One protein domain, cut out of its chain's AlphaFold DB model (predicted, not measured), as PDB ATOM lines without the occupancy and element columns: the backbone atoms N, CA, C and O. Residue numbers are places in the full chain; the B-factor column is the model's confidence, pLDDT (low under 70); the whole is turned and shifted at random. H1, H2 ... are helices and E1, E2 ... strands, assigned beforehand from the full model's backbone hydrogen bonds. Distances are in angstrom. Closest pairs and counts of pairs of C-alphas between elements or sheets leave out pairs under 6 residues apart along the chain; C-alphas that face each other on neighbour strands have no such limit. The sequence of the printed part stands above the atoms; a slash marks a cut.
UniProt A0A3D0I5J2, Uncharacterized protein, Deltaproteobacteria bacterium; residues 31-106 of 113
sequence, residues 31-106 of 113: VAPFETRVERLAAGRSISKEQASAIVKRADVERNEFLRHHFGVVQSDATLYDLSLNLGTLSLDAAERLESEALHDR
ATOM      1  N   VAL A  31     -14.584  28.889 282.097       97.00
ATOM      2  CA  VAL A  31     -15.229  29.199 283.380       97.00
ATOM      3  C   VAL A  31     -15.323  30.702 283.611       97.00
ATOM      4  O   VAL A  31     -14.642  31.501 282.975       97.00
ATOM      5  N   ALA A  32     -16.181  31.089 284.547       97.88
ATOM      6  CA  ALA A  32     -16.200  32.412 285.160       97.88
ATOM      7  C   ALA A  32     -16.920  32.314 286.518       97.88
ATOM      8  O   ALA A  32     -17.737  31.397 286.696       97.88
ATOM      9  N   PRO A  33     -16.668  33.242 287.465       97.94
ATOM     10  CA  PRO A  33     -17.431  33.325 288.706       97.94
ATOM     11  C   PRO A  33     -18.936  33.333 288.431       97.94
ATOM     12  O   PRO A  33     -19.391  33.863 287.415       97.94
ATOM     13  N   PHE A  34     -19.714  32.727 289.330       98.25
ATOM     14  CA  PHE A  34     -21.162  32.589 289.167       98.25
ATOM     15  C   PHE A  34     -21.836  33.934 288.865       98.25
ATOM     16  O   PHE A  34     -22.520  34.049 287.849       98.25
ATOM     17  N   GLU A  35     -21.549  34.962 289.664       98.25
ATOM     18  CA  GLU A  35     -22.143  36.292 289.485       98.25
ATOM     19  C   GLU A  35     -21.797  36.910 288.128       98.25
ATOM     20  O   GLU A  35     -22.678  37.405 287.431       98.25
ATOM     21  N   THR A  36     -20.551  36.771 287.668       98.31
ATOM     22  CA  THR A  36     -20.145  37.235 286.334       98.31
ATOM     23  C   THR A  36     -20.959  36.566 285.225       98.31
ATOM     24  O   THR A  36     -21.348  37.216 284.253       98.31
ATOM     25  N   ARG A  37     -21.236  35.261 285.344       98.38
ATOM     26  CA  ARG A  37     -22.058  34.533 284.361       98.38
ATOM     27  C   ARG A  37     -23.511  34.996 284.395       98.38
ATOM     28  O   ARG A  37     -24.103  35.171 283.331       98.38
ATOM     29  N   VAL A  38     -24.064  35.220 285.587       98.69
ATOM     30  CA  VAL A  38     -25.426  35.739 285.772       98.69
ATOM     31  C   VAL A  38     -25.571  37.117 285.141       98.69
ATOM     32  O   VAL A  38     -26.497  37.329 284.364       98.69
ATOM     33  N   GLU A  39     -24.640  38.032 285.404       98.38
ATOM     34  CA  GLU A  39     -24.668  39.390 284.856       98.38
ATOM     35  C   GLU A  39     -24.580  39.399 283.331       98.38
ATOM     36  O   GLU A  39     -25.387  40.051 282.668       98.38
ATOM     37  N   ARG A  40     -23.655  38.616 282.763       97.62
ATOM     38  CA  ARG A  40     -23.513  38.480 281.306       97.62
ATOM     39  C   ARG A  40     -24.764  37.898 280.659       97.62
ATOM     40  O   ARG A  40     -25.178  38.373 279.605       97.62
ATOM     41  N   LEU A  41     -25.370  36.883 281.274       98.44
ATOM     42  CA  LEU A  41     -26.583  36.261 280.749       98.44
ATOM     43  C   LEU A  41     -27.787  37.204 280.839       98.44
ATOM     44  O   LEU A  41     -28.549  37.298 279.876       98.44
ATOM     45  N   ALA A  42     -27.943  37.898 281.969       98.62
ATOM     46  CA  ALA A  42     -28.998  38.883 282.181       98.62
ATOM     47  C   ALA A  42     -28.924  39.995 281.130       98.62
ATOM     48  O   ALA A  42     -29.914  40.257 280.447       98.62
ATOM     49  N   ALA A  43     -27.734  40.570 280.929       98.19
ATOM     50  CA  ALA A  43     -27.501  41.602 279.924       98.19
ATOM     51  C   ALA A  43     -27.699  41.078 278.492       98.19
ATOM     52  O   ALA A  43     -28.418  41.685 277.706       98.19
ATOM     53  N   GLY A  44     -27.110  39.927 278.153       97.88
ATOM     54  CA  GLY A  44     -27.148  39.378 276.795       97.88
ATOM     55  C   GLY A  44     -28.519  38.864 276.348       97.88
ATOM     56  O   GLY A  44     -28.741  38.690 275.152       97.88
ATOM     57  N   ARG A  45     -29.438  38.601 277.285       97.69
ATOM     58  CA  ARG A  45     -30.812  38.155 276.993       97.69
ATOM     59  C   ARG A  45     -31.888  39.162 277.398       97.69
ATOM     60  O   ARG A  45     -33.062  38.861 277.208       97.69
ATOM     61  N   SER A  46     -31.510  40.313 277.952       97.88
ATOM     62  CA  SER A  46     -32.438  41.321 278.483       97.88
ATOM     63  C   SER A  46     -33.446  40.745 279.493       97.88
ATOM     64  O   SER A  46     -34.647  40.996 279.401       97.88
ATOM     65  N   ILE A  47     -32.958  39.949 280.452       98.56
ATOM     66  CA  ILE A  47     -33.759  39.318 281.521       98.56
ATOM     67  C   ILE A  47     -33.278  39.759 282.909       98.56
ATOM     68  O   ILE A  47     -32.182  40.300 283.049       98.56
ATOM     69  N   SER A  48     -34.075  39.505 283.952       98.56
ATOM     70  CA  SER A  48     -33.691  39.861 285.326       98.56
ATOM     71  C   SER A  48     -32.509  39.019 285.835       98.56
ATOM     72  O   SER A  48     -32.284  37.892 285.375       98.56
ATOM     73  N   LYS A  49     -31.758  39.536 286.823       98.38
ATOM     74  CA  LYS A  49     -30.657  38.784 287.459       98.38
ATOM     75  C   LYS A  49     -31.168  37.509 288.135       98.38
ATOM     76  O   LYS A  49     -30.491  36.486 288.096       98.38
ATOM     77  N   GLU A  50     -32.373  37.529 288.692       98.50
ATOM     78  CA  GLU A  50     -33.018  36.375 289.329       98.50
ATOM     79  C   GLU A  50     -33.319  35.281 288.297       98.50
ATOM     80  O   GLU A  50     -32.986  34.114 288.512       98.50
ATOM     81  N   GLN A  51     -33.883  35.662 287.144       98.50
ATOM     82  CA  GLN A  51     -34.132  34.737 286.035       98.50
ATOM     83  C   GLN A  51     -32.820  34.153 285.499       98.50
ATOM     84  O   GLN A  51     -32.701  32.937 285.335       98.50
ATOM     85  N   ALA A  52     -31.811  34.995 285.270       98.69
ATOM     86  CA  ALA A  52     -30.495  34.554 284.820       98.69
ATOM     87  C   ALA A  52     -29.819  33.613 285.835       98.69
ATOM     88  O   ALA A  52     -29.294  32.574 285.445       98.69
ATOM     89  N   SER A  53     -29.893  33.920 287.133       98.75
ATOM     90  CA  SER A  53     -29.373  33.089 288.229       98.75
ATOM     91  C   SER A  53     -29.991  31.694 288.232       98.75
ATOM     92  O   SER A  53     -29.266  30.698 288.301       98.75
ATOM     93  N   ALA A  54     -31.314  31.600 288.071       98.62
ATOM     94  CA  ALA A  54     -32.003  30.319 287.963       98.62
ATOM     95  C   ALA A  54     -31.538  29.514 286.736       98.62
ATOM     96  O   ALA A  54     -31.285  28.314 286.853       98.62
ATOM     97  N   ILE A  55     -31.364  30.168 285.581       98.62
ATOM     98  CA  ILE A  55     -30.876  29.518 284.355       98.62
ATOM     99  C   ILE A  55     -29.444  29.002 284.538       98.62
ATOM    100  O   ILE A  55     -29.173  27.852 284.194       98.62
ATOM    101  N   VAL A  56     -28.535  29.815 285.085       98.44
ATOM    102  CA  VAL A  56     -27.128  29.424 285.283       98.44
ATOM    103  C   VAL A  56     -27.025  28.250 286.256       98.44
ATOM    104  O   VAL A  56     -26.383  27.255 285.932       98.44
ATOM    105  N   LYS A  57     -27.708  28.318 287.410       98.44
ATOM    106  CA  LYS A  57     -27.723  27.218 288.392       98.44
ATOM    107  C   LYS A  57     -28.241  25.925 287.775       98.44
ATOM    108  O   LYS A  57     -27.619  24.879 287.927       98.44
ATOM    109  N   ARG A  58     -29.365  26.005 287.059       98.25
ATOM    110  CA  ARG A  58     -29.965  24.849 286.392       98.25
ATOM    111  C   ARG A  58     -29.014  24.245 285.359       98.25
ATOM    112  O   ARG A  58     -28.818  23.036 285.371       98.25
ATOM    113  N   ALA A  59     -28.392  25.070 284.520       96.00
ATOM    114  CA  ALA A  59     -27.449  24.604 283.508       96.00
ATOM    115  C   ALA A  59     -26.215  23.917 284.123       96.00
ATOM    116  O   ALA A  59     -25.760  22.903 283.595       96.00
ATOM    117  N   ASP A  60     -25.695  24.431 285.241       95.75
ATOM    118  CA  ASP A  60     -24.564  23.823 285.955       95.75
ATOM    119  C   ASP A  60     -24.926  22.452 286.544       95.75
ATOM    120  O   ASP A  60     -24.135  21.508 286.449       95.75
ATOM    121  N   VAL A  61     -26.124  22.322 287.127       96.25
ATOM    122  CA  VAL A  61     -26.633  21.038 287.637       96.25
ATOM    123  C   VAL A  61     -26.811  20.046 286.492       96.25
ATOM    124  O   VAL A  61     -26.215  18.974 286.527       96.25
ATOM    125  N   GLU A  62     -27.544  20.425 285.442       95.38
ATOM    126  CA  GLU A  62     -27.811  19.555 284.289       95.38
ATOM    127  C   GLU A  62     -26.509  19.080 283.624       95.38
ATOM    128  O   GLU A  62     -26.391  17.921 283.219       95.38
ATOM    129  N   ARG A  63     -25.493  19.949 283.537       93.69
ATOM    130  CA  ARG A  63     -24.195  19.596 282.952       93.69
ATOM    131  C   ARG A  63     -23.423  18.602 283.816       93.69
ATOM    132  O   ARG A  63     -22.887  17.638 283.272       93.69
ATOM    133  N   ASN A  64     -23.385  18.802 285.131       93.44
ATOM    134  CA  ASN A  64     -22.725  17.870 286.047       93.44
ATOM    135  C   ASN A  64     -23.453  16.525 286.125       93.44
ATOM    136  O   ASN A  64     -22.804  15.481 286.111       93.44
ATOM    137  N   GLU A  65     -24.785  16.526 286.160       95.44
ATOM    138  CA  GLU A  65     -25.579  15.297 286.153       95.44
ATOM    139  C   GLU A  65     -25.370  14.498 284.872       95.44
ATOM    140  O   GLU A  65     -25.146  13.291 284.945       95.44
ATOM    141  N   PHE A  66     -25.358  15.165 283.716       95.19
ATOM    142  CA  PHE A  66     -25.065  14.525 282.438       95.19
ATOM    143  C   PHE A  66     -23.684  13.852 282.446       95.19
ATOM    144  O   PHE A  66     -23.564  12.685 282.074       95.19
ATOM    145  N   LEU A  67     -22.642  14.560 282.897       94.75
ATOM    146  CA  LEU A  67     -21.283  14.010 282.940       94.75
ATOM    147  C   LEU A  67     -21.161  12.840 283.917       94.75
ATOM    148  O   LEU A  67     -20.605  11.797 283.568       94.75
ATOM    149  N   ARG A  68     -21.749  12.971 285.108       95.19
ATOM    150  CA  ARG A  68     -21.746  11.915 286.119       95.19
ATOM    151  C   ARG A  68     -22.504  10.681 285.639       95.19
ATOM    152  O   ARG A  68     -22.016   9.571 285.809       95.19
ATOM    153  N   HIS A  69     -23.685  10.864 285.050       96.06
ATOM    154  CA  HIS A  69     -24.543   9.761 284.627       96.06
ATOM    155  C   HIS A  69     -23.953   8.982 283.447       96.06
ATOM    156  O   HIS A  69     -23.986   7.755 283.457       96.06
ATOM    157  N   HIS A  70     -23.399   9.677 282.450       95.50
ATOM    158  CA  HIS A  70     -22.921   9.029 281.225       95.50
ATOM    159  C   HIS A  70     -21.443   8.633 281.254       95.50
ATOM    160  O   HIS A  70     -21.061   7.708 280.543       95.50
ATOM    161  N   PHE A  71     -20.614   9.317 282.047       94.44
ATOM    162  CA  PHE A  71     -19.160   9.127 282.026       94.44
ATOM    163  C   PHE A  71     -18.550   8.883 283.409       94.44
ATOM    164  O   PHE A  71     -17.366   8.580 283.492       94.44
ATOM    165  N   GLY A  72     -19.321   9.012 284.495       95.62
ATOM    166  CA  GLY A  72     -18.807   8.820 285.854       95.62
ATOM    167  C   GLY A  72     -17.816   9.896 286.312       95.62
ATOM    168  O   GLY A  72     -17.126   9.688 287.303       95.62
ATOM    169  N   VAL A  73     -17.746  11.037 285.616       93.88
ATOM    170  CA  VAL A  73     -16.809  12.133 285.919       93.88
ATOM    171  C   VAL A  73     -17.537  13.400 286.359       93.88
ATOM    172  O   VAL A  73     -18.726  13.586 286.087       93.88
ATOM    173  N   VAL A  74     -16.804  14.298 287.014       91.56
ATOM    174  CA  VAL A  74     -17.277  15.632 287.406       91.56
ATOM    175  C   VAL A  74     -16.632  16.698 286.528       91.56
ATOM    176  O   VAL A  74     -15.466  16.582 286.165       91.56
ATOM    177  N   GLN A  75     -17.368  17.765 286.195       90.62
ATOM    178  CA  GLN A  75     -16.849  18.825 285.319       90.62
ATOM    179  C   GLN A  75     -15.615  19.532 285.901       90.62
ATOM    180  O   GLN A  75     -14.804  20.074 285.160       90.62
ATOM    181  N   SER A  76     -15.489  19.559 287.227       90.31
ATOM    182  CA  SER A  76     -14.380  20.200 287.933       90.31
ATOM    183  C   SER A  76     -13.076  19.403 287.903       90.31
ATOM    184  O   SER A  76     -12.074  19.889 288.421       90.31
ATOM    185  N   ASP A  77     -13.073  18.184 287.359       92.81
ATOM    186  CA  ASP A  77     -11.844  17.414 287.202       92.81
ATOM    187  C   ASP A  77     -10.968  18.060 286.121       92.81
ATOM    188  O   ASP A  77     -11.234  17.967 284.921       92.81
ATOM    189  N   ALA A  78      -9.914  18.741 286.568       92.31
ATOM    190  CA  ALA A  78      -8.996  19.457 285.695       92.31
ATOM    191  C   ALA A  78      -8.256  18.528 284.715       92.31
ATOM    192  O   ALA A  78      -7.843  18.991 283.657       92.31
ATOM    193  N   THR A  79      -8.128  17.228 285.013       92.56
ATOM    194  CA  THR A  79      -7.407  16.264 284.160       92.56
ATOM    195  C   THR A  79      -8.154  15.928 282.861       92.56
ATOM    196  O   THR A  79      -7.576  15.389 281.914       92.56
ATOM    197  N   LEU A  80      -9.437  16.298 282.775       93.38
ATOM    198  CA  LEU A  80     -10.256  16.145 281.569       93.38
ATOM    199  C   LEU A  80      -9.927  17.180 280.483       93.38
ATOM    200  O   LEU A  80     -10.416  17.058 279.356       93.38
ATOM    201  N   TYR A  81      -9.130  18.197 280.808       95.31
ATOM    202  CA  TYR A  81      -8.874  19.352 279.958       95.31
ATOM    203  C   TYR A  81      -7.377  19.589 279.795       95.31
ATOM    204  O   TYR A  81      -6.583  19.272 280.674       95.31
ATOM    205  N   ASP A  82      -7.003  20.176 278.663       95.88
ATOM    206  CA  ASP A  82      -5.651  20.681 278.431       95.88
ATOM    207  C   ASP A  82      -5.497  22.086 279.036       95.88
ATOM    208  O   ASP A  82      -4.463  22.398 279.617       95.88
ATOM    209  N   LEU A  83      -6.548  22.919 278.961       96.31
ATOM    210  CA  LEU A  83      -6.580  24.255 279.566       96.31
ATOM    211  C   LEU A  83      -7.937  24.585 280.196       96.31
ATOM    212  O   LEU A  83      -8.997  24.277 279.646       96.31
ATOM    213  N   SER A  84      -7.891  25.314 281.315       96.75
ATOM    214  CA  SER A  84      -9.054  25.974 281.913       96.75
ATOM    215  C   SER A  84      -8.910  27.492 281.809       96.75
ATOM    216  O   SER A  84      -8.022  28.083 282.422       96.75
ATOM    217  N   LEU A  85      -9.807  28.137 281.065       97.62
ATOM    218  CA  LEU A  85      -9.786  29.572 280.784       97.62
ATOM    219  C   LEU A  85     -10.853  30.285 281.618       97.62
ATOM    220  O   LEU A  85     -12.054  30.102 281.411       97.62
ATOM    221  N   ASN A  86     -10.418  31.111 282.573       97.94
ATOM    222  CA  ASN A  86     -11.322  31.888 283.418       97.94
ATOM    223  C   ASN A  86     -11.621  33.261 282.801       97.94
ATOM    224  O   ASN A  86     -10.886  34.221 283.019       97.94
ATOM    225  N   LEU A  87     -12.744  33.382 282.093       97.50
ATOM    226  CA  LEU A  87     -13.212  34.642 281.504       97.50
ATOM    227  C   LEU A  87     -13.801  35.622 282.530       97.50
ATOM    228  O   LEU A  87     -14.352  36.649 282.141       97.50
ATOM    229  N   GLY A  88     -13.765  35.313 283.826       97.38
ATOM    230  CA  GLY A  88     -13.984  36.303 284.882       97.38
ATOM    231  C   GLY A  88     -12.760  37.182 285.136       97.38
ATOM    232  O   GLY A  88     -12.913  38.296 285.623       97.38
ATOM    233  N   THR A  89     -11.566  36.689 284.795       97.75
ATOM    234  CA  THR A  89     -10.288  37.386 285.013       97.75
ATOM    235  C   THR A  89      -9.536  37.656 283.712       97.75
ATOM    236  O   THR A  89      -8.844  38.661 283.605       97.75
ATOM    237  N   LEU A  90      -9.664  36.771 282.722       98.00
ATOM    238  CA  LEU A  90      -9.096  36.939 281.387       98.00
ATOM    239  C   LEU A  90     -10.052  37.731 280.490       98.00
ATOM    240  O   LEU A  90     -11.270  37.535 280.538       98.00
ATOM    241  N   SER A  91      -9.488  38.586 279.635       97.38
ATOM    242  CA  SER A  91     -10.216  39.134 278.488       97.38
ATOM    243  C   SER A  91     -10.447  38.050 277.433       97.38
ATOM    244  O   SER A  91      -9.779  37.011 277.433       97.38
ATOM    245  N   LEU A  92     -11.382  38.305 276.515       96.06
ATOM    246  CA  LEU A  92     -11.626  37.403 275.392       96.06
ATOM    247  C   LEU A  92     -10.369  37.262 274.517       96.06
ATOM    248  O   LEU A  92      -9.943  36.141 274.271       96.06
ATOM    249  N   ASP A  93      -9.709  38.373 274.183       98.06
ATOM    250  CA  ASP A  93      -8.469  38.388 273.391       98.06
ATOM    251  C   ASP A  93      -7.325  37.606 274.061       98.06
ATOM    252  O   ASP A  93      -6.495  36.980 273.403       98.06
ATOM    253  N   ALA A  94      -7.246  37.641 275.396       97.94
ATOM    254  CA  ALA A  94      -6.258  36.854 276.126       97.94
ATOM    255  C   ALA A  94      -6.575  35.356 276.057       97.94
ATOM    256  O   ALA A  94      -5.661  34.557 275.875       97.94
ATOM    257  N   ALA A  95      -7.849  34.981 276.184       97.69
ATOM    258  CA  ALA A  95      -8.275  33.593 276.063       97.69
ATOM    259  C   ALA A  95      -8.048  33.043 274.647       97.69
ATOM    260  O   ALA A  95      -7.493  31.956 274.530       97.69
ATOM    261  N   GLU A  96      -8.388  33.813 273.608       97.38
ATOM    262  CA  GLU A  96      -8.148  33.476 272.194       97.38
ATOM    263  C   GLU A  96      -6.664  33.206 271.923       97.38
ATOM    264  O   GLU A  96      -6.295  32.189 271.331       97.38
ATOM    265  N   ARG A  97      -5.788  34.102 272.393       97.94
ATOM    266  CA  ARG A  97      -4.343  33.931 272.232       97.94
ATOM    267  C   ARG A  97      -3.851  32.658 272.919       97.94
ATOM    268  O   ARG A  97      -3.135  31.879 272.301       97.94
ATOM    269  N   LEU A  98      -4.254  32.433 274.172       98.06
ATOM    270  CA  LEU A  98      -3.820  31.271 274.953       98.06
ATOM    271  C   LEU A  98      -4.301  29.946 274.346       98.06
ATOM    272  O   LEU A  98      -3.528  28.992 274.285       98.06
ATOM    273  N   GLU A  99      -5.556  29.866 273.888       96.12
ATOM    274  CA  GLU A  99      -6.039  28.647 273.227       96.12
ATOM    275  C   GLU A  99      -5.349  28.412 271.879       96.12
ATOM    276  O   GLU A  99      -5.045  27.266 271.551       96.12
ATOM    277  N   SER A 100      -5.041  29.477 271.132       95.75
ATOM    278  CA  SER A 100      -4.338  29.387 269.848       95.75
ATOM    279  C   SER A 100      -2.893  28.916 270.020       95.75
ATOM    280  O   SER A 100      -2.441  28.039 269.286       95.75
ATOM    281  N   GLU A 101      -2.180  29.455 271.012       96.75
ATOM    282  CA  GLU A 101      -0.821  29.026 271.360       96.75
ATOM    283  C   GLU A 101      -0.798  27.548 271.768       96.75
ATOM    284  O   GLU A 101      -0.003  26.773 271.236       96.75
ATOM    285  N   ALA A 102      -1.720  27.125 272.638       96.06
ATOM    286  CA  ALA A 102      -1.813  25.726 273.047       96.06
ATOM    287  C   ALA A 102      -2.214  24.794 271.897       96.06
ATOM    288  O   ALA A 102      -1.717  23.672 271.818       96.06
ATOM    289  N   LEU A 103      -3.090  25.238 270.989       94.62
ATOM    290  CA  LEU A 103      -3.438  24.471 269.796       94.62
ATOM    291  C   LEU A 103      -2.208  24.244 268.914       94.62
ATOM    292  O   LEU A 103      -1.992  23.123 268.457       94.62
ATOM    293  N   HIS A 104      -1.408  25.288 268.691       93.44
ATOM    294  CA  HIS A 104      -0.202  25.212 267.872       93.44
ATOM    295  C   HIS A 104       0.880  24.325 268.502       93.44
ATOM    296  O   HIS A 104       1.487  23.527 267.794       93.44
ATOM    297  N   ASP A 105       1.092  24.422 269.816       93.31
ATOM    298  CA  ASP A 105       2.044  23.573 270.544       93.31
ATOM    299  C   ASP A 105       1.653  22.089 270.482       93.31
ATOM    300  O   ASP A 105       2.466  21.218 270.172       93.31
ATOM    301  N   ARG A 106       0.366  21.796 270.697       92.81
ATOM    302  CA  ARG A 106      -0.157  20.427 270.689       92.81
ATOM    303  C   ARG A 106      -0.269  19.819 269.296       92.81
ATOM    304  O   ARG A 106      -0.199  18.596 269.161       92.81
TER     305      ARG A 106
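Overview. This is residues 31 to 106 of the 113 residues of an uncharacterized protein of Deltaproteobacteria bacterium (UniProt A0A3D0I5J2). A long helix, H2, makes one side of a loose, flat frame, with H1 crossing near its first end; a long link leads to the other side, where E1 and H3 sit, apart from H2. The printed part has 76 residues, mostly helix, in the order H1, H2, E1, H3. It is loose, radius of gyration of the C-alphas 14.8 A, spanning 42 by 34 by 15 A.

Along the chain. Find C-alpha 49 at (-30.657, 38.784, 287.459); from there H2, residues 49 to 71, runs 32.3 A. Before it, H1, residues 34 to 45, covers 16.5 A. Further on, E1, residues 83 to 86, covers 9.8 A, and H3, residues 92 to 106, runs 21.0 A to C-alpha 106 at (-0.157, 20.427, 270.689).

Arrangement. Look at C-alphas 42 and 52, 5.3 A apart, the closest where H1 and H2 touch, at a steep tilt of 67 degrees, opposite ways; H2 touches H1 with residues 49 to 56 alone. H3 touches no helix; its closest C-alpha to E1 is Ala 95, 6.4 A from that of Leu 85. E1 pairs with no named strand. In H1, H2 and H3 every O i to N i+4 pair is within hydrogen-bond range.

Size, cuts and confidence. The C-alphas farthest apart, Ser 48 and Asp 105, are 42.0 A apart. The printed part has no cut; the link from H2 to E1 is long. No printed residue is under 70 in pLDDT.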